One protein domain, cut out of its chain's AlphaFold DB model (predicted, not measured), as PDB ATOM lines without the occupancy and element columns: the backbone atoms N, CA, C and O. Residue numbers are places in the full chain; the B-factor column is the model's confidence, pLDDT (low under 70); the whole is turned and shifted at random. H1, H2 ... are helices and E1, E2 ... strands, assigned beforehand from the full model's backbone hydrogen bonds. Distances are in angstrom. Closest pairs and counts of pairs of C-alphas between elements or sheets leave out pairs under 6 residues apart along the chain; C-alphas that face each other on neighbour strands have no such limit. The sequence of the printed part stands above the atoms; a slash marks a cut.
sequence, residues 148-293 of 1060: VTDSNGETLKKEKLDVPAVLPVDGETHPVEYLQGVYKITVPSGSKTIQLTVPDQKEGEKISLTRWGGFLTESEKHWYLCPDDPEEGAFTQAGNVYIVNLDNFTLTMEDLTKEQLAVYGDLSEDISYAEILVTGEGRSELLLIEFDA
ATOM      1  N   VAL A 148     168.960 162.357 152.156       95.00
ATOM      2  CA  VAL A 148     169.092 162.440 150.695       95.00
ATOM      3  C   VAL A 148     167.789 162.002 150.034       95.00
ATOM      4  O   VAL A 148     167.222 160.968 150.392       95.00
ATOM      5  N   THR A 149     167.306 162.785 149.073       93.94
ATOM      6  CA  THR A 149     166.143 162.438 148.246       93.94
ATOM      7  C   THR A 149     166.460 162.562 146.763       93.94
ATOM      8  O   THR A 149     167.396 163.259 146.367       93.94
ATOM      9  N   ASP A 150     165.662 161.896 145.936       89.62
ATOM     10  CA  ASP A 150     165.690 162.077 144.489       89.62
ATOM     11  C   ASP A 150     165.078 163.437 144.075       89.62
ATOM     12  O   ASP A 150     164.664 164.248 144.913       89.62
ATOM     13  N   SER A 151     164.993 163.676 142.764       80.88
ATOM     14  CA  SER A 151     164.385 164.878 142.176       80.88
ATOM     15  C   SER A 151     162.860 164.989 142.365       80.88
ATOM     16  O   SER A 151     162.298 166.057 142.116       80.88
ATOM     17  N   ASN A 152     162.189 163.929 142.831       79.75
ATOM     18  CA  ASN A 152     160.761 163.903 143.159       79.75
ATOM     19  C   ASN A 152     160.492 164.081 144.670       79.75
ATOM     20  O   ASN A 152     159.343 164.286 145.068       79.75
ATOM     21  N   GLY A 153     161.534 164.030 145.509       79.75
ATOM     22  CA  GLY A 153     161.445 164.108 146.968       79.75
ATOM     23  C   GLY A 153     161.283 162.755 147.673       79.75
ATOM     24  O   GLY A 153     160.983 162.732 148.869       79.75
ATOM     25  N   GLU A 154     161.472 161.631 146.977       89.44
ATOM     26  CA  GLU A 154     161.495 160.296 147.580       89.44
ATOM     27  C   GLU A 154     162.858 160.017 148.233       89.44
ATOM     28  O   GLU A 154     163.913 160.318 147.675       89.44
ATOM     29  N   THR A 155     162.853 159.477 149.455       91.19
ATOM     30  CA  THR A 155     164.074 159.268 150.247       91.19
ATOM     31  C   THR A 155     164.935 158.146 149.674       91.19
ATOM     32  O   THR A 155     164.536 156.981 149.677       91.19
ATOM     33  N   LEU A 156     166.149 158.496 149.253       92.62
ATOM     34  CA  LEU A 156     167.135 157.555 148.739       92.62
ATOM     35  C   LEU A 156     167.833 156.828 149.896       92.62
ATOM     36  O   LEU A 156     168.151 157.411 150.935       92.62
ATOM     37  N   LYS A 157     168.079 155.526 149.720       89.81
ATOM     38  CA  LYS A 157     168.762 154.700 150.718       89.81
ATOM     39  C   LYS A 157     170.270 154.974 150.677       89.81
ATOM     40  O   LYS A 157     170.915 154.695 149.671       89.81
ATOM     41  N   LYS A 158     170.830 155.401 151.808       91.06
ATOM     42  CA  LYS A 158     172.277 155.396 152.065       91.06
ATOM     43  C   LYS A 158     172.722 154.021 152.563       91.06
ATOM     44  O   LYS A 158     172.065 153.414 153.410       91.06
ATOM     45  N   GLU A 159     173.851 153.535 152.067       93.25
ATOM     46  CA  GLU A 159     174.489 152.296 152.511       93.25
ATOM     47  C   GLU A 159     175.920 152.591 152.961       93.25
ATOM     48  O   GLU A 159     176.754 152.990 152.156       93.25
ATOM     49  N   LYS A 160     176.197 152.450 154.263       93.31
ATOM     50  CA  LYS A 160     177.517 152.762 154.825       93.31
ATOM     51  C   LYS A 160     178.552 151.748 154.341       93.31
ATOM     52  O   LYS A 160     178.345 150.547 154.516       93.31
ATOM     53  N   LEU A 161     179.647 152.237 153.765       92.44
ATOM     54  CA  LEU A 161     180.770 151.404 153.336       92.44
ATOM     55  C   LEU A 161     181.668 151.040 154.530       92.44
ATOM     56  O   LEU A 161     181.761 151.787 155.507       92.44
ATOM     57  N   ASP A 162     182.320 149.879 154.444       90.31
ATOM     58  CA  ASP A 162     183.357 149.446 155.386       90.31
ATOM     59  C   ASP A 162     184.706 149.961 154.869       90.31
ATOM     60  O   ASP A 162     185.228 149.453 153.879       90.31
ATOM     61  N   VAL A 163     185.213 151.032 155.483       93.19
ATOM     62  CA  VAL A 163     186.356 151.810 154.976       93.19
ATOM     63  C   VAL A 163     187.635 151.535 155.766       93.19
ATOM     64  O   VAL A 163     187.578 151.295 156.978       93.19
ATOM     65  N   PRO A 164     188.814 151.559 155.122       90.12
ATOM     66  CA  PRO A 164     190.052 151.190 155.786       90.12
ATOM     67  C   PRO A 164     190.504 152.294 156.751       90.12
ATOM     68  O   PRO A 164     190.695 153.445 156.366       90.12
ATOM     69  N   ALA A 165     190.752 151.922 158.011       87.38
ATOM     70  CA  ALA A 165     191.258 152.827 159.054       87.38
ATOM     71  C   ALA A 165     192.693 153.348 158.803       87.38
ATOM     72  O   ALA A 165     193.214 154.138 159.588       87.38
ATOM     73  N   VAL A 166     193.348 152.884 157.735       88.88
ATOM     74  CA  VAL A 166     194.601 153.433 157.210       88.88
ATOM     75  C   VAL A 166     194.557 153.439 155.682       88.88
ATOM     76  O   VAL A 166     194.069 152.474 155.094       88.88
ATOM     77  N   LEU A 167     195.113 154.465 155.037       85.75
ATOM     78  CA  LEU A 167     195.319 154.487 153.584       85.75
ATOM     79  C   LEU A 167     196.814 154.521 153.240       85.75
ATOM     80  O   LEU A 167     197.578 155.216 153.918       85.75
ATOM     81  N   PRO A 168     197.254 153.776 152.210       75.94
ATOM     82  CA  PRO A 168     198.588 153.930 151.658       75.94
ATOM     83  C   PRO A 168     198.634 155.174 150.764       75.94
ATOM     84  O   PRO A 168     197.806 155.301 149.871       75.94
ATOM     85  N   VAL A 169     199.607 156.060 150.978       70.19
ATOM     86  CA  VAL A 169     199.877 157.218 150.106       70.19
ATOM     87  C   VAL A 169     201.386 157.278 149.882       70.19
ATOM     88  O   VAL A 169     202.151 157.085 150.824       70.19
ATOM     89  N   ASP A 170     201.813 157.402 148.623       61.34
ATOM     90  CA  ASP A 170     203.217 157.450 148.159       61.34
ATOM     91  C   ASP A 170     204.192 156.383 148.719       61.34
ATOM     92  O   ASP A 170     205.412 156.480 148.586       61.34
ATOM     93  N   GLY A 171     203.655 155.290 149.268       62.84
ATOM     94  CA  GLY A 171     204.408 154.170 149.840       62.84
ATOM     95  C   GLY A 171     204.483 154.156 151.370       62.84
ATOM     96  O   GLY A 171     204.911 153.145 151.931       62.84
ATOM     97  N   GLU A 172     204.021 155.213 152.042       65.69
ATOM     98  CA  GLU A 172     203.779 155.222 153.489       65.69
ATOM     99  C   GLU A 172     202.317 154.838 153.796       65.69
ATOM    100  O   GLU A 172     201.611 154.290 152.944       65.69
ATOM    101  N   THR A 173     201.862 154.955 155.046       81.38
ATOM    102  CA  THR A 173     200.530 154.474 155.463       81.38
ATOM    103  C   THR A 173     199.982 155.312 156.614       81.38
ATOM    104  O   THR A 173     200.487 155.244 157.736       81.38
ATOM    105  N   HIS A 174     198.929 156.075 156.332       82.50
ATOM    106  CA  HIS A 174     198.410 157.144 157.187       82.50
ATOM    107  C   HIS A 174     197.117 156.695 157.884       82.50
ATOM    108  O   HIS A 174     196.287 156.061 157.229       82.50
ATOM    109  N   PRO A 175     196.912 156.979 159.185       88.81
ATOM    110  CA  PRO A 175     195.665 156.677 159.888       88.81
ATOM    111  C   PRO A 175     194.580 157.697 159.525       88.81
ATOM    112  O   PRO A 175     194.711 158.877 159.848       88.81
ATOM    113  N   VAL A 176     193.514 157.233 158.865       89.38
ATOM    114  CA  VAL A 176     192.478 158.104 158.284       89.38
ATOM    115  C   VAL A 176     191.199 158.075 159.112       89.38
ATOM    116  O   VAL A 176     190.682 157.003 159.438       89.38
ATOM    117  N   GLU A 177     190.673 159.256 159.422       88.69
ATOM    118  CA  GLU A 177     189.450 159.441 160.193       88.69
ATOM    119  C   GLU A 177     188.294 159.948 159.314       88.69
ATOM    120  O   GLU A 177     188.328 161.024 158.720       88.69
ATOM    121  N   TYR A 178     187.228 159.151 159.253       87.81
ATOM    122  CA  TYR A 178     186.042 159.415 158.439       87.81
ATOM    123  C   TYR A 178     184.911 159.915 159.349       87.81
ATOM    124  O   TYR A 178     184.002 159.149 159.676       87.81
ATOM    125  N   LEU A 179     184.997 161.180 159.783       80.31
ATOM    126  CA  LEU A 179     184.204 161.782 160.876       80.31
ATOM    127  C   LEU A 179     182.710 161.403 160.886       80.31
ATOM    128  O   LEU A 179     182.204 160.949 161.911       80.31
ATOM    129  N   GLN A 180     181.997 161.520 159.758       85.69
ATOM    130  CA  GLN A 180     180.621 161.007 159.627       85.69
ATOM    131  C   GLN A 180     180.520 159.731 158.767       85.69
ATOM    132  O   GLN A 180     179.508 159.020 158.813       85.69
ATOM    133  N   GLY A 181     181.593 159.357 158.071       89.06
ATOM    134  CA  GLY A 181     181.729 158.122 157.298       89.06
ATOM    135  C   GLY A 181     181.483 158.281 155.796       89.06
ATOM    136  O   GLY A 181     181.172 159.366 155.305       89.06
ATOM    137  N   VAL A 182     181.616 157.160 155.084       94.50
ATOM    138  CA  VAL A 182     181.418 157.057 153.632       94.50
ATOM    139  C   VAL A 182     180.175 156.216 153.336       94.50
ATOM    140  O   VAL A 182     179.972 155.164 153.951       94.50
ATOM    141  N   TYR A 183     179.344 156.669 152.399       95.19
ATOM    142  CA  TYR A 183     178.074 156.033 152.050       95.19
ATOM    143  C   TYR A 183     177.931 155.885 150.538       95.19
ATOM    144  O   TYR A 183     178.140 156.844 149.801       95.19
ATOM    145  N   LYS A 184     177.488 154.713 150.076       95.00
ATOM    146  CA  LYS A 184     177.001 154.534 148.708       95.00
ATOM    147  C   LYS A 184     175.509 154.869 148.623       95.00
ATOM    148  O   LYS A 184     174.748 154.537 149.536       95.00
ATOM    149  N   ILE A 185     175.091 155.509 147.532       95.31
ATOM    150  CA  ILE A 185     173.693 155.817 147.215       95.31
ATOM    151  C   ILE A 185     173.425 155.414 145.766       95.31
ATOM    152  O   ILE A 185     173.985 155.995 144.841       95.31
ATOM    153  N   THR A 186     172.544 154.440 145.560       93.94
ATOM    154  CA  THR A 186     172.149 154.003 144.216       93.94
ATOM    155  C   THR A 186     170.984 154.861 143.701       93.94
ATOM    156  O   THR A 186     169.985 155.037 144.404       93.94
ATOM    157  N   VAL A 187     171.100 155.381 142.477       92.31
ATOM    158  CA  VAL A 187     170.084 156.188 141.772       92.31
ATOM    159  C   VAL A 187     169.803 155.603 140.379       92.31
ATOM    160  O   VAL A 187     170.682 154.952 139.820       92.31
ATOM    161  N   PRO A 188     168.624 155.826 139.768       88.19
ATOM    162  CA  PRO A 188     168.356 155.362 138.405       88.19
ATOM    163  C   PRO A 188     169.338 155.935 137.373       88.19
ATOM    164  O   PRO A 188     169.642 157.134 137.406       88.19
ATOM    165  N   SER A 189     169.780 155.115 136.415       82.31
ATOM    166  CA  SER A 189     170.568 155.574 135.262       82.31
ATOM    167  C   SER A 189     169.929 156.786 134.568       82.31
ATOM    168  O   SER A 189     168.733 156.803 134.266       82.31
ATOM    169  N   GLY A 190     170.732 157.832 134.343       78.50
ATOM    170  CA  GLY A 190     170.289 159.101 133.756       78.50
ATOM    171  C   GLY A 190     169.712 160.124 134.742       78.50
ATOM    172  O   GLY A 190     169.293 161.199 134.309       78.50
ATOM    173  N   SER A 191     169.710 159.843 136.049       88.38
ATOM    174  CA  SER A 191     169.430 160.849 137.085       88.38
ATOM    175  C   SER A 191     170.389 162.037 136.963       88.38
ATOM    176  O   SER A 191     171.594 161.849 136.853       88.38
ATOM    177  N   LYS A 192     169.862 163.265 136.992       91.12
ATOM    178  CA  LYS A 192     170.674 164.492 136.869       91.12
ATOM    179  C   LYS A 192     170.816 165.282 138.163       91.12
ATOM    180  O   LYS A 192     171.778 166.024 138.313       91.12
ATOM    181  N   THR A 193     169.902 165.110 139.112       93.88
ATOM    182  CA  THR A 193     169.971 165.794 140.404       93.88
ATOM    183  C   THR A 193     169.573 164.891 141.560       93.88
ATOM    184  O   THR A 193     168.731 164.003 141.416       93.88
ATOM    185  N   ILE A 194     170.157 165.175 142.723       95.50
ATOM    186  CA  ILE A 194     169.674 164.733 144.036       95.50
ATOM    187  C   ILE A 194     169.486 165.952 144.934       95.50
ATOM    188  O   ILE A 194     170.054 167.018 144.688       95.50
ATOM    189  N   GLN A 195     168.705 165.791 145.995       95.94
ATOM    190  CA  GLN A 195     168.534 166.805 147.021       95.94
ATOM    191  C   GLN A 195     169.151 166.318 148.337       95.94
ATOM    192  O   GLN A 195     168.678 165.351 148.936       95.94
ATOM    193  N   LEU A 196     170.188 167.011 148.805       95.25
ATOM    194  CA  LEU A 196     170.780 166.820 150.128       95.25
ATOM    195  C   LEU A 196     170.090 167.766 151.122       95.25
ATOM    196  O   LEU A 196     169.807 168.919 150.801       95.25
ATOM    197  N   THR A 197     169.805 167.301 152.336       93.75
ATOM    198  CA  THR A 197     169.250 168.127 153.421       93.75
ATOM    199  C   THR A 197     170.091 167.955 154.676       93.75
ATOM    200  O   THR A 197     170.239 166.835 155.164       93.75
ATOM    201  N   VAL A 198     170.620 169.065 155.200       92.25
ATOM    202  CA  VAL A 198     171.519 169.106 156.366       92.25
ATOM    203  C   VAL A 198     170.702 169.489 157.610       92.25
ATOM    204  O   VAL A 198     170.464 170.675 157.848       92.25
ATOM    205  N   PRO A 199     170.176 168.533 158.399       87.12
ATOM    206  CA  PRO A 199     169.133 168.814 159.396       87.12
ATOM    207  C   PRO A 199     169.588 169.656 160.601       87.12
ATOM    208  O   PRO A 199     168.740 170.147 161.344       87.12
ATOM    209  N   ASP A 200     170.896 169.815 160.803       87.06
ATOM    210  CA  ASP A 200     171.532 170.478 161.946       87.06
ATOM    211  C   ASP A 200     172.383 171.709 161.579       87.06
ATOM    212  O   ASP A 200     173.068 172.256 162.444       87.06
ATOM    213  N   GLN A 201     172.321 172.164 160.323       88.19
ATOM    214  CA  GLN A 201     173.021 173.362 159.857       88.19
ATOM    215  C   GLN A 201     172.541 174.618 160.601       88.19
ATOM    216  O   GLN A 201     171.343 174.921 160.638       88.19
ATOM    217  N   LYS A 202     173.478 175.380 161.172       85.81
ATOM    218  CA  LYS A 202     173.196 176.648 161.862       85.81
ATOM    219  C   LYS A 202     172.879 177.761 160.858       85.81
ATOM    220  O   LYS A 202     173.346 177.759 159.720       85.81
ATOM    221  N   GLU A 203     172.135 178.775 161.297       80.75
ATOM    222  CA  GLU A 203     171.908 179.987 160.501       80.75
ATOM    223  C   GLU A 203     173.246 180.711 160.253       80.75
ATOM    224  O   GLU A 203     173.849 181.252 161.178       80.75
ATOM    225  N   GLY A 204     173.725 180.681 159.003       77.38
ATOM    226  CA  GLY A 204     175.024 181.227 158.593       77.38
ATOM    227  C   GLY A 204     176.172 180.210 158.476       77.38
ATOM    228  O   GLY A 204     177.229 180.580 157.973       77.38
ATOM    229  N   GLU A 205     175.981 178.943 158.870       85.81
ATOM    230  CA  GLU A 205     176.974 177.876 158.651       85.81
ATOM    231  C   GLU A 205     177.110 177.595 157.148       85.81
ATOM    232  O   GLU A 205     176.133 177.255 156.472       85.81
ATOM    233  N   LYS A 206     178.329 177.745 156.616       85.56
ATOM    234  CA  LYS A 206     178.655 177.333 155.248       85.56
ATOM    235  C   LYS A 206     178.834 175.817 155.207       85.56
ATOM    236  O   LYS A 206     179.564 175.264 156.023       85.56
ATOM    237  N   ILE A 207     178.213 175.186 154.216       90.12
ATOM    238  CA  ILE A 207     178.480 173.801 153.820       90.12
ATOM    239  C   ILE A 207     179.143 173.858 152.446       90.12
ATOM    240  O   ILE A 207     178.655 174.590 151.581       90.12
ATOM    241  N   SER A 208     180.228 173.109 152.256       88.81
ATOM    242  CA  SER A 208     180.823 172.887 150.937       88.81
ATOM    243  C   SER A 208     180.366 171.551 150.360       88.81
ATOM    244  O   SER A 208     180.110 170.600 151.103       88.81
ATOM    245  N   LEU A 209     180.277 171.497 149.033       92.56
ATOM    246  CA  LEU A 209     180.044 170.287 148.250       92.56
ATOM    247  C   LEU A 209     181.157 170.220 147.204       92.56
ATOM    248  O   LEU A 209     181.159 171.013 146.263       92.56
ATOM    249  N   THR A 210     182.119 169.330 147.416       91.75
ATOM    250  CA  THR A 210     183.356 169.218 146.628       91.75
ATOM    251  C   THR A 210     183.549 167.770 146.186       91.75
ATOM    252  O   THR A 210     182.824 166.872 146.627       91.75
ATOM    253  N   ARG A 211     184.564 167.514 145.362       91.00
ATOM    254  CA  ARG A 211     185.155 166.173 145.250       91.00
ATOM    255  C   ARG A 211     186.101 165.921 146.438       91.00
ATOM    256  O   ARG A 211     186.324 166.810 147.270       91.00
ATOM    257  N   TRP A 212     186.626 164.705 146.534       89.94
ATOM    258  CA  TRP A 212     187.753 164.331 147.398       89.94
ATOM    259  C   TRP A 212     189.013 164.013 146.569       89.94
ATOM    260  O   TRP A 212     190.130 164.304 146.990       89.94
ATOM    261  N   GLY A 213     188.856 163.393 145.394       83.44
ATOM    262  CA  GLY A 213     189.957 163.132 144.457       83.44
ATOM    263  C   GLY A 213     191.037 162.156 144.949       83.44
ATOM    264  O   GLY A 213     192.016 161.942 144.246       83.44
ATOM    265  N   GLY A 214     190.883 161.560 146.139       85.25
ATOM    266  CA  GLY A 214     191.864 160.657 146.755       85.25
ATOM    267  C   GLY A 214     192.902 161.327 147.665       85.25
ATOM    268  O   GLY A 214     193.687 160.626 148.305       85.25
ATOM    269  N   PHE A 215     192.912 162.658 147.773       82.94
ATOM    270  CA  PHE A 215     193.959 163.401 148.486       82.94
ATOM    271  C   PHE A 215     193.672 163.535 149.984       82.94
ATOM    272  O   PHE A 215     192.580 163.929 150.391       82.94
ATOM    273  N   LEU A 216     194.645 163.235 150.842       83.25
ATOM    274  CA  LEU A 216     194.488 163.391 152.291       83.25
ATOM    275  C   LEU A 216     195.107 164.696 152.798       83.25
ATOM    276  O   LEU A 216     196.104 165.170 152.261       83.25
ATOM    277  N   THR A 217     194.532 165.238 153.868       80.88
ATOM    278  CA  THR A 217     195.037 166.414 154.589       80.88
ATOM    279  C   THR A 217     195.186 166.095 156.077       80.88
ATOM    280  O   THR A 217     194.360 165.374 156.636       80.88
ATOM    281  N   GLU A 218     196.244 166.585 156.727       82.06
ATOM    282  CA  GLU A 218     196.491 166.347 158.155       82.06
ATOM    283  C   GLU A 218     196.004 167.527 159.004       82.06
ATOM    284  O   GLU A 218     196.337 168.683 158.746       82.06
ATOM    285  N   SER A 219     195.246 167.232 160.061       73.50
ATOM    286  CA  SER A 219     194.871 168.199 161.095       73.50
ATOM    287  C   SER A 219     194.874 167.518 162.461       73.50
ATOM    288  O   SER A 219     194.521 166.349 162.576       73.50
ATOM    289  N   GLU A 220     195.329 168.213 163.504       70.25
ATOM    290  CA  GLU A 220     195.393 167.702 164.887       70.25
ATOM    291  C   GLU A 220     195.967 166.266 165.032       70.25
ATOM    292  O   GLU A 220     195.598 165.513 165.936       70.25
ATOM    293  N   LYS A 221     196.930 165.904 164.164       67.69
ATOM    294  CA  LYS A 221     197.621 164.592 164.088       67.69
ATOM    295  C   LYS A 221     196.737 163.417 163.642       67.69
ATOM    296  O   LYS A 221     197.046 162.261 163.937       67.69
ATOM    297  N   HIS A 222     195.661 163.718 162.924       72.06
ATOM    298  CA  HIS A 222     194.772 162.772 162.257       72.06
ATOM    299  C   HIS A 222     194.662 163.153 160.774       72.06
ATOM    300  O   HIS A 222     194.741 164.332 160.419       72.06
ATOM    301  N   TRP A 223     194.515 162.160 159.894       86.25
ATOM    302  CA  TRP A 223     194.420 162.396 158.454       86.25
ATOM    303  C   TRP A 223     192.960 162.330 158.017       86.25
ATOM    304  O   TRP A 223     192.237 161.393 158.351       86.25
ATOM    305  N   TYR A 224     192.531 163.329 157.257       85.50
ATOM    306  CA  TYR A 224     191.160 163.516 156.804       85.50
ATOM    307  C   TYR A 224     191.097 163.548 155.278       85.50
ATOM    308  O   TYR A 224     192.092 163.786 154.592       85.50
ATOM    309  N   LEU A 225     189.896 163.333 154.747       88.50
ATOM    310  CA  LEU A 225     189.592 163.520 153.331       88.50
ATOM    311  C   LEU A 225     189.745 165.011 152.983       88.50
ATOM    312  O   LEU A 225     189.033 165.837 153.557       88.50
ATOM    313  N   CYS A 226     190.668 165.366 152.085       85.88
ATOM    314  CA  CYS A 226     190.850 166.754 151.669       85.88
ATOM    315  C   CYS A 226     189.712 167.173 150.725       85.88
ATOM    316  O   CYS A 226     189.549 166.545 149.680       85.88
ATOM    317  N   PRO A 227     188.918 168.209 151.039       84.56
ATOM    318  CA  PRO A 227     188.011 168.770 150.050       84.56
ATOM    319  C   PRO A 227     188.811 169.351 148.880       84.56
ATOM    320  O   PRO A 227     189.755 170.112 149.089       84.56
ATOM    321  N   ASP A 228     188.411 168.970 147.670       79.50
ATOM    322  CA  ASP A 228     188.804 169.609 146.412       79.50
ATOM    323  C   ASP A 228     188.185 171.023 146.303       79.50
ATOM    324  O   ASP A 228     187.395 171.435 147.163       79.50
ATOM    325  N   ASP A 229     188.499 171.770 145.247       76.12
ATOM    326  CA  ASP A 229     187.903 173.090 145.025       76.12
ATOM    327  C   ASP A 229     186.361 173.019 144.858       76.12
ATOM    328  O   ASP A 229     185.808 172.048 144.324       76.12
ATOM    329  N   PRO A 230     185.609 174.036 145.329       70.75
ATOM    330  CA  PRO A 230     184.150 174.045 145.259       70.75
ATOM    331  C   PRO A 230     183.642 174.320 143.834       70.75
ATOM    332  O   PRO A 230     183.640 175.457 143.367       70.75
ATOM    333  N   GLU A 231     183.139 173.269 143.184       65.38
ATOM    334  CA  GLU A 231     182.563 173.264 141.830       65.38
ATOM    335  C   GLU A 231     181.508 174.384 141.621       65.38
ATOM    336  O   GLU A 231     180.374 174.312 142.118       65.38
ATOM    337  N   GLU A 232     181.855 175.436 140.865       61.88
ATOM    338  CA  GLU A 232     180.967 176.590 140.662       61.88
ATOM    339  C   GLU A 232     179.645 176.196 139.977       61.88
ATOM    340  O   GLU A 232     179.601 175.554 138.928       61.88
ATOM    341  N   GLY A 233     178.526 176.614 140.575       71.06
ATOM    342  CA  GLY A 233     177.184 176.337 140.052       71.06
ATOM    343  C   GLY A 233     176.714 174.882 140.195       71.06
ATOM    344  O   GLY A 233     175.615 174.568 139.739       71.06
ATOM    345  N   ALA A 234     177.479 174.005 140.856       77.06
ATOM    346  CA  ALA A 234     177.148 172.583 140.987       77.06
ATOM    347  C   ALA A 234     175.936 172.278 141.888       77.06
ATOM    348  O   ALA A 234     175.453 171.145 141.920       77.06
ATOM    349  N   PHE A 235     175.403 173.271 142.605       91.19
ATOM    350  CA  PHE A 235     174.158 173.143 143.357       91.19
ATOM    351  C   PHE A 235     173.373 174.458 143.432       91.19
ATOM    352  O   PHE A 235     173.901 175.551 143.230       91.19
ATOM    353  N   THR A 236     172.095 174.353 143.802       90.94
ATOM    354  CA  THR A 236     171.285 175.487 144.270       90.94
ATOM    355  C   THR A 236     170.835 175.246 145.709       90.94
ATOM    356  O   THR A 236     170.434 174.137 146.061       90.94
ATOM    357  N   GLN A 237     170.929 176.273 146.559       89.06
ATOM    358  CA  GLN A 237     170.647 176.176 147.995       89.06
ATOM    359  C   GLN A 237     169.354 176.917 148.372       89.06
ATOM    360  O   GLN A 237     169.129 178.055 147.960       89.06
ATOM    361  N   ALA A 238     168.534 176.294 149.219       88.00
ATOM    362  CA  ALA A 238     167.335 176.875 149.814       88.00
ATOM    363  C   ALA A 238     167.293 176.565 151.322       88.00
ATOM    364  O   ALA A 238     166.773 175.537 151.753       88.00
ATOM    365  N   GLY A 239     167.862 177.452 152.143       88.19
ATOM    366  CA  GLY A 239     168.042 177.186 153.574       88.19
ATOM    367  C   GLY A 239     169.072 176.076 153.786       88.19
ATOM    368  O   GLY A 239     170.204 176.215 153.333       88.19
ATOM    369  N   ASN A 240     168.675 174.981 154.433       90.75
ATOM    370  CA  ASN A 240     169.516 173.800 154.661       90.75
ATOM    371  C   ASN A 240     169.317 172.673 153.626       90.75
ATOM    372  O   ASN A 240     169.694 171.522 153.866       90.75
ATOM    373  N   VAL A 241     168.686 172.996 152.494       92.44
ATOM    374  CA  VAL A 241     168.415 172.085 151.378       92.44
ATOM    375  C   VAL A 241     169.287 172.469 150.184       92.44
ATOM    376  O   VAL A 241     169.332 173.637 149.802       92.44
ATOM    377  N   TYR A 242     169.945 171.479 149.587       93.88
ATOM    378  CA  TYR A 242     170.889 171.612 148.480       93.88
ATOM    379  C   TYR A 242     170.431 170.718 147.325       93.88
ATOM    380  O   TYR A 242     170.437 169.496 147.458       93.88
ATOM    381  N   ILE A 243     170.028 171.305 146.199       93.81
ATOM    382  CA  ILE A 243     169.719 170.566 144.967       93.81
ATOM    383  C   ILE A 243     171.000 170.522 144.139       93.81
ATOM    384  O   ILE A 243     171.425 171.553 143.618       93.81
ATOM    385  N   VAL A 244     171.618 169.346 144.060       95.00
ATOM    386  CA  VAL A 244     172.958 169.118 143.504       95.00
ATOM    387  C   VAL A 244     172.850 168.581 142.079       95.00
ATOM    388  O   VAL A 244     172.066 167.662 141.842       95.00
ATOM    389  N   ASN A 245     173.626 169.130 141.142       93.25
ATOM    390  CA  ASN A 245     173.769 168.608 139.783       93.25
ATOM    391  C   ASN A 245     174.811 167.486 139.767       93.25
ATOM    392  O   ASN A 245     175.996 167.750 139.951       93.25
ATOM    393  N   LEU A 246     174.380 166.245 139.534       92.69
ATOM    394  CA  LEU A 246     175.266 165.080 139.581       92.69
ATOM    395  C   LEU A 246     176.329 165.091 138.476       92.69
ATOM    396  O   LEU A 246     177.419 164.574 138.701       92.69
ATOM    397  N   ASP A 247     176.040 165.703 137.323       89.19
ATOM    398  CA  ASP A 247     176.977 165.754 136.192       89.19
ATOM    399  C   ASP A 247     178.322 166.380 136.600       89.19
ATOM    400  O   ASP A 247     179.378 165.862 136.231       89.19
ATOM    401  N   ASN A 248     178.283 167.422 137.437       88.12
ATOM    402  CA  ASN A 248     179.462 168.122 137.956       88.12
ATOM    403  C   ASN A 248     180.298 167.279 138.933       88.12
ATOM    404  O   ASN A 248     181.419 167.659 139.227       88.12
ATOM    405  N   PHE A 249     179.796 166.143 139.420       92.44
ATOM    406  CA  PHE A 249     180.492 165.267 140.373       92.44
ATOM    407  C   PHE A 249     180.854 163.897 139.777       92.44
ATOM    408  O   PHE A 249     181.378 163.033 140.481       92.44
ATOM    409  N   THR A 250     180.572 163.679 138.487       89.81
ATOM    410  CA  THR A 250     180.797 162.397 137.799       89.81
ATOM    411  C   THR A 250     182.264 161.963 137.864       89.81
ATOM    412  O   THR A 250     183.170 162.775 137.657       89.81
ATOM    413  N   LEU A 251     182.478 160.673 138.119       84.06
ATOM    414  CA  LEU A 251     183.758 159.972 138.048       84.06
ATOM    415  C   LEU A 251     183.805 159.122 136.770       84.06
ATOM    416  O   LEU A 251     182.825 158.438 136.462       84.06
ATOM    417  N   THR A 252     184.945 159.083 136.078       78.88
ATOM    418  CA  THR A 252     185.243 157.978 135.150       78.88
ATOM    419  C   THR A 252     186.121 156.932 135.840       78.88
ATOM    420  O   THR A 252     186.792 157.216 136.832       78.88
ATOM    421  N   MET A 253     186.139 155.709 135.306       74.12
ATOM    422  CA  MET A 253     187.020 154.643 135.808       74.12
ATOM    423  C   MET A 253     188.507 154.894 135.498       74.12
ATOM    424  O   MET A 253     189.359 154.234 136.085       74.12
ATOM    425  N   GLU A 254     188.823 155.834 134.599       69.62
ATOM    426  CA  GLU A 254     190.199 156.219 134.254       69.62
ATOM    427  C   GLU A 254     190.745 157.316 135.191       69.62
ATOM    428  O   GLU A 254     191.954 157.373 135.414       69.62
ATOM    429  N   ASP A 255     189.866 158.125 135.801       62.16
ATOM    430  CA  ASP A 255     190.228 159.188 136.759       62.16
ATOM    431  C   ASP A 255     190.421 158.681 138.204       62.16
ATOM    432  O   ASP A 255     190.924 159.410 139.059       62.16
ATOM    433  N   LEU A 256     189.985 157.454 138.514       79.56
ATOM    434  CA  LEU A 256     189.968 156.929 139.881       79.56
ATOM    435  C   LEU A 256     191.375 156.628 140.422       79.56
ATOM    436  O   LEU A 256     192.081 155.734 139.949       79.56
ATOM    437  N   THR A 257     191.747 157.323 141.496       83.75
ATOM    438  CA  THR A 257     192.983 157.060 142.247       83.75
ATOM    439  C   THR A 257     192.949 155.699 142.955       83.75
ATOM    440  O   THR A 257     191.888 155.127 143.230       83.75
ATOM    441  N   LYS A 258     194.123 155.162 143.313       82.62
ATOM    442  CA  LYS A 258     194.217 153.898 144.077       82.62
ATOM    443  C   LYS A 258     193.669 154.080 145.490       82.62
ATOM    444  O   LYS A 258     193.205 153.129 146.108       82.62
ATOM    445  N   GLU A 259     193.736 155.309 145.971       87.88
ATOM    446  CA  GLU A 259     193.333 155.800 147.272       87.88
ATOM    447  C   GLU A 259     191.796 155.873 147.343       87.88
ATOM    448  O   GLU A 259     191.206 155.332 148.277       87.88
ATOM    449  N   GLN A 260     191.129 156.379 146.294       91.44
ATOM    450  CA  GLN A 260     189.675 156.235 146.112       91.44
ATOM    451  C   GLN A 260     189.251 154.768 145.985       91.44
ATOM    452  O   GLN A 260     188.338 154.334 146.686       91.44
ATOM    453  N   LEU A 261     189.932 153.966 145.160       88.94
ATOM    454  CA  LEU A 261     189.632 152.531 145.023       88.94
ATOM    455  C   LEU A 261     189.846 151.752 146.336       88.94
ATOM    456  O   LEU A 261     189.126 150.792 146.604       88.94
ATOM    457  N   ALA A 262     190.769 152.179 147.201       87.56
ATOM    458  CA  ALA A 262     190.954 151.604 148.533       87.56
ATOM    459  C   ALA A 262     189.819 151.963 149.516       87.56
ATOM    460  O   ALA A 262     189.570 151.197 150.448       87.56
ATOM    461  N   VAL A 263     189.117 153.085 149.311       91.50
ATOM    462  CA  VAL A 263     187.937 153.495 150.099       91.50
ATOM    463  C   VAL A 263     186.638 152.891 149.557       91.50
ATOM    464  O   VAL A 263     185.776 152.491 150.340       91.50
ATOM    465  N   TYR A 264     186.484 152.811 148.234       91.88
ATOM    466  CA  TYR A 264     185.257 152.348 147.579       91.88
ATOM    467  C   TYR A 264     185.221 150.836 147.308       91.88
ATOM    468  O   TYR A 264     184.135 150.258 147.230       91.88
ATOM    469  N   GLY A 265     186.384 150.186 147.212       87.00
ATOM    470  CA  GLY A 265     186.514 148.779 146.838       87.00
ATOM    471  C   GLY A 265     186.363 148.539 145.332       87.00
ATOM    472  O   GLY A 265     186.528 149.447 144.518       87.00
ATOM    473  N   ASP A 266     186.055 147.293 144.961       81.81
ATOM    474  CA  ASP A 266     185.873 146.883 143.564       81.81
ATOM    475  C   ASP A 266     184.614 147.545 142.958       81.81
ATOM    476  O   ASP A 266     183.487 147.097 143.196       81.81
ATOM    477  N   LEU A 267     184.803 148.606 142.167       87.56
ATOM    478  CA  LEU A 267     183.743 149.258 141.387       87.56
ATOM    479  C   LEU A 267     183.558 148.595 140.012       87.56
ATOM    480  O   LEU A 267     184.471 147.980 139.465       87.56
ATOM    481  N   SER A 268     182.347 148.696 139.458       84.56
ATOM    482  CA  SER A 268     181.972 148.017 138.213       84.56
ATOM    483  C   SER A 268     182.240 148.894 136.992       84.56
ATOM    484  O   SER A 268     181.589 149.920 136.836       84.56
ATOM    485  N   GLU A 269     183.110 148.449 136.080       78.69
ATOM    486  CA  GLU A 269     183.443 149.166 134.831       78.69
ATOM    487  C   GLU A 269     182.213 149.477 133.949       78.69
ATOM    488  O   GLU A 269     182.170 150.512 133.291       78.69
ATOM    489  N   ASP A 270     181.179 148.624 133.982       79.31
ATOM    490  CA  ASP A 270     179.904 148.819 133.267       79.31
ATOM    491  C   ASP A 270     178.961 149.876 133.910       79.31
ATOM    492  O   ASP A 270     177.842 150.073 133.430       79.31
ATOM    493  N   ILE A 271     179.352 150.522 135.018       82.12
ATOM    494  CA  ILE A 271     178.506 151.431 135.811       82.12
ATOM    495  C   ILE A 271     179.189 152.797 135.971       82.12
ATOM    496  O   ILE A 271     180.367 152.892 136.297       82.12
ATOM    497  N   SER A 272     178.430 153.878 135.772       87.69
ATOM    498  CA  SER A 272     178.895 155.238 136.076       87.69
ATOM    499  C   SER A 272     178.768 155.547 137.570       87.69
ATOM    500  O   SER A 272     177.839 155.074 138.235       87.69
ATOM    501  N   TYR A 273     179.640 156.419 138.076       92.62
ATOM    502  CA  TYR A 273     179.643 156.869 139.469       92.62
ATOM    503  C   TYR A 273     179.773 158.397 139.573       92.62
ATOM    504  O   TYR A 273     180.160 159.060 138.611       92.62
ATOM    505  N   ALA A 274     179.465 158.967 140.739       93.81
ATOM    506  CA  ALA A 274     179.789 160.353 141.088       93.81
ATOM    507  C   ALA A 274     180.215 160.467 142.564       93.81
ATOM    508  O   ALA A 274     179.768 159.680 143.398       93.81
ATOM    509  N   GLU A 275     181.065 161.439 142.890       94.38
ATOM    510  CA  GLU A 275     181.669 161.628 144.216       94.38
ATOM    511  C   GLU A 275     181.300 162.992 144.802       94.38
ATOM    512  O   GLU A 275     181.619 164.017 144.211       94.38
ATOM    513  N   ILE A 276     180.662 163.014 145.976       95.12
ATOM    514  CA  ILE A 276     180.310 164.257 146.680       95.12
ATOM    515  C   ILE A 276     180.806 164.177 148.125       95.12
ATOM    516  O   ILE A 276     180.263 163.420 148.932       95.12
ATOM    517  N   LEU A 277     181.798 164.994 148.474       94.25
ATOM    518  CA  LEU A 277     182.216 165.234 149.852       94.25
ATOM    519  C   LEU A 277     181.447 166.437 150.421       94.25
ATOM    520  O   LEU A 277     181.457 167.528 149.852       94.25
ATOM    521  N   VAL A 278     180.776 166.233 151.557       92.94
ATOM    522  CA  VAL A 278     179.968 167.250 152.245       92.94
ATOM    523  C   VAL A 278     180.711 167.736 153.487       92.94
ATOM    524  O   VAL A 278     180.780 167.010 154.485       92.94
ATOM    525  N   THR A 279     181.245 168.961 153.455       90.00
ATOM    526  CA  THR A 279     182.035 169.535 154.564       90.00
ATOM    527  C   THR A 279     181.357 170.735 155.233       90.00
ATOM    528  O   THR A 279     180.606 171.473 154.601       90.00
ATOM    529  N   GLY A 280     181.587 170.931 156.534       84.69
ATOM    530  CA  GLY A 280     181.007 172.012 157.348       84.69
ATOM    531  C   GLY A 280     181.625 172.070 158.751       84.69
ATOM    532  O   GLY A 280     182.586 171.353 159.021       84.69
ATOM    533  N   GLU A 281     181.084 172.878 159.675       82.19
ATOM    534  CA  GLU A 281     181.641 173.004 161.038       82.19
ATOM    535  C   GLU A 281     181.555 171.667 161.798       82.19
ATOM    536  O   GLU A 281     180.501 171.327 162.339       82.19
ATOM    537  N   GLY A 282     182.642 170.890 161.836       75.06
ATOM    538  CA  GLY A 282     182.651 169.535 162.402       75.06
ATOM    539  C   GLY A 282     181.863 168.508 161.573       75.06
ATOM    540  O   GLY A 282     181.324 167.554 162.135       75.06
ATOM    541  N   ARG A 283     181.734 168.714 160.254       84.81
ATOM    542  CA  ARG A 283     181.116 167.762 159.312       84.81
ATOM    543  C   ARG A 283     182.087 167.432 158.173       84.81
ATOM    544  O   ARG A 283     182.607 168.345 157.541       84.81
ATOM    545  N   SER A 284     182.266 166.143 157.899       88.25
ATOM    546  CA  SER A 284     182.892 165.557 156.711       88.25
ATOM    547  C   SER A 284     182.216 164.206 156.424       88.25
ATOM    548  O   SER A 284     182.428 163.215 157.131       88.25
ATOM    549  N   GLU A 285     181.321 164.192 155.433       92.31
ATOM    550  CA  GLU A 285     180.502 163.033 155.049       92.31
ATOM    551  C   GLU A 285     180.628 162.793 153.536       92.31
ATOM    552  O   GLU A 285     180.304 163.679 152.747       92.31
ATOM    553  N   LEU A 286     181.125 161.621 153.128       94.81
ATOM    554  CA  LEU A 286     181.439 161.308 151.726       94.81
ATOM    555  C   LEU A 286     180.357 160.419 151.102       94.81
ATOM    556  O   LEU A 286     179.985 159.388 151.670       94.81
ATOM    557  N   LEU A 287     179.873 160.803 149.921       96.25
ATOM    558  CA  LEU A 287     178.838 160.099 149.171       96.25
ATOM    559  C   LEU A 287     179.394 159.590 147.834       96.25
ATOM    560  O   LEU A 287     179.796 160.386 146.987       96.25
ATOM    561  N   LEU A 288     179.338 158.275 147.627       95.88
ATOM    562  CA  LEU A 288     179.514 157.644 146.319       95.88
ATOM    563  C   LEU A 288     178.131 157.403 145.703       95.88
ATOM    564  O   LEU A 288     177.357 156.579 146.193       95.88
ATOM    565  N   ILE A 289     177.807 158.117 144.634       95.75
ATOM    566  CA  ILE A 289     176.565 157.939 143.883       95.75
ATOM    567  C   ILE A 289     176.795 156.885 142.795       95.75
ATOM    568  O   ILE A 289     177.791 156.942 142.080       95.75
ATOM    569  N   GLU A 290     175.883 155.926 142.673       93.75
ATOM    570  CA  GLU A 290     175.951 154.793 141.742       93.75
ATOM    571  C   GLU A 290     174.742 154.814 140.799       93.75
ATOM    572  O   GLU A 290     173.601 154.798 141.263       93.75
ATOM    573  N   PHE A 291     174.972 154.842 139.483       91.69
ATOM    574  CA  PHE A 291     173.902 154.935 138.485       91.69
ATOM    575  C   PHE A 291     173.438 153.541 138.014       91.69
ATOM    576  O   PHE A 291     174.064 152.924 137.156       91.69
ATOM    577  N   ASP A 292     172.323 153.044 138.558       83.19
ATOM    578  CA  ASP A 292     171.799 151.692 138.299       83.19
ATOM    579  C   ASP A 292     171.329 151.488 136.850       83.19
ATOM    580  O   ASP A 292     170.416 152.164 136.364       83.19
ATOM    581  N   ALA A 293     171.926 150.494 136.188       58.38
ATOM    582  CA  ALA A 293     171.621 150.076 134.824       58.38
ATOM    583  C   ALA A 293     170.462 149.056 134.705       58.38
ATOM    584  O   ALA A 293     169.924 148.877 133.611       58.38
TER     585      ALA A 293
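AT A GLANCE: This is residues 148 to 293 of the 1060 residues of the protein "GATA Zn-finger-containing transcription factor" of uncultured Clostridium sp (UniProt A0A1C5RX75). A strongly twisted sheet of five strands runs through the middle of this model, with the long hairpin of E11 and E12 nearest its centre. At one end of the longest axis stands a second, smaller sheet of E5, E10 and E9, with the short helix H1 between it and the large sheet; at the other end are two small hairpins, E2 with E3 and E7 with E8, and the helix H2. The printed part has 146 residues, with twelve named strands and two named helices in the order E1 to E10, H1, H2, E11, E12. The large sheet runs E1, E4, E12, E11, E6 and is mixed, the three small sheets are antiparallel, and the class is mostly strand, with strands holding 62 of the 73 residues in named elements. The whole is compact, with a radius of gyration of the C-alphas of 15.0 A and spans of 45 by 41 by 26 A.

IN THESE COORDINATES: E1, residues 158 to 160, begins at C-alpha 158, at (172.277, 155.396, 152.065). E2, residues 166 to 169, and E3, residues 172 to 175, form a hairpin. E4, residues 181 to 188, is 23.3 A from first to last C-alpha, and E5, residues 193 to 197, is 13.2 A. E6 is residues 208 to 210. E7, residues 216 to 219, and E8, residues 222 to 225, form a hairpin, as do E9, residues 235 to 238, and E10, residues 241 to 245, which is 13.2 A long. H1, residues 246 to 249, follows E10 directly. H2, residues 258 to 264, begins at C-alpha 258, at (194.217, 153.898, 144.077). The hairpin of E11, residues 273 to 280 and 23.5 A long, and E12, residues 283 to 292 and 28.0 A long, ends at C-alpha 292, at (171.799, 151.692, 138.299).

HOW THE PARTS SIT: In the large sheet E1 and E6 are the edge strands, and the strands' lines turn by 106 degrees from edge to edge. E1 and E4 are antiparallel, with N 159 and O 184 within hydrogen-bond range at 2.9 A. E4 and E12 are parallel at 29 degrees, with N 185 and O 288 at 2.8 A. E12 and E11 are antiparallel at 163 degrees, with N 287 and O 276 at 2.8 A. E11 and E6 are antiparallel, with N 277 and O 210 at 2.8 A. Residues 250 to 251 make a short antiparallel pairing with residues 273 to 274 of E11. H1 is on this sheet at a height over the sheet of 4.0 A, only just not at the sheet's level, and over none of its strands; the closest C-alphas of H1 and E11, those of Phe 249 and Ala 274, are 5.0 A apart. H1 only grazes the sheet E5, E10, E9 with its residues 246 to 248. There E10 is the inner strand, with N 196 of E5 and O 242 at 2.8 A, and N 238 of E9 and O 241 at 2.8 A. H2 only grazes the large sheet with its residues 260 to 264. The closest C-alphas of H2 and E2, those of Glu 259 and Leu 167, are 6.7 A apart. E2 and E3 have N 174 and O 167 at 2.9 A; E7 and E8 have N 224 and O 217 at 2.8 A. The closest C-alphas of E3 and E8, those of Pro 175 and Trp 223, are 6.0 A apart. In H2 every O i to N i+4 pair is within hydrogen-bond range; H1 is too short for such a pair.

THE WHOLE: The two C-alphas farthest apart, those of Asn 152 and Gly 171, are 45.2 A apart. The printed part has no cut, and no link between its named elements is long. The mean pLDDT of the printed part is 85.9; residues 170 to 172, 221, 231 to 232, 254 to 255 and 293 are under 70.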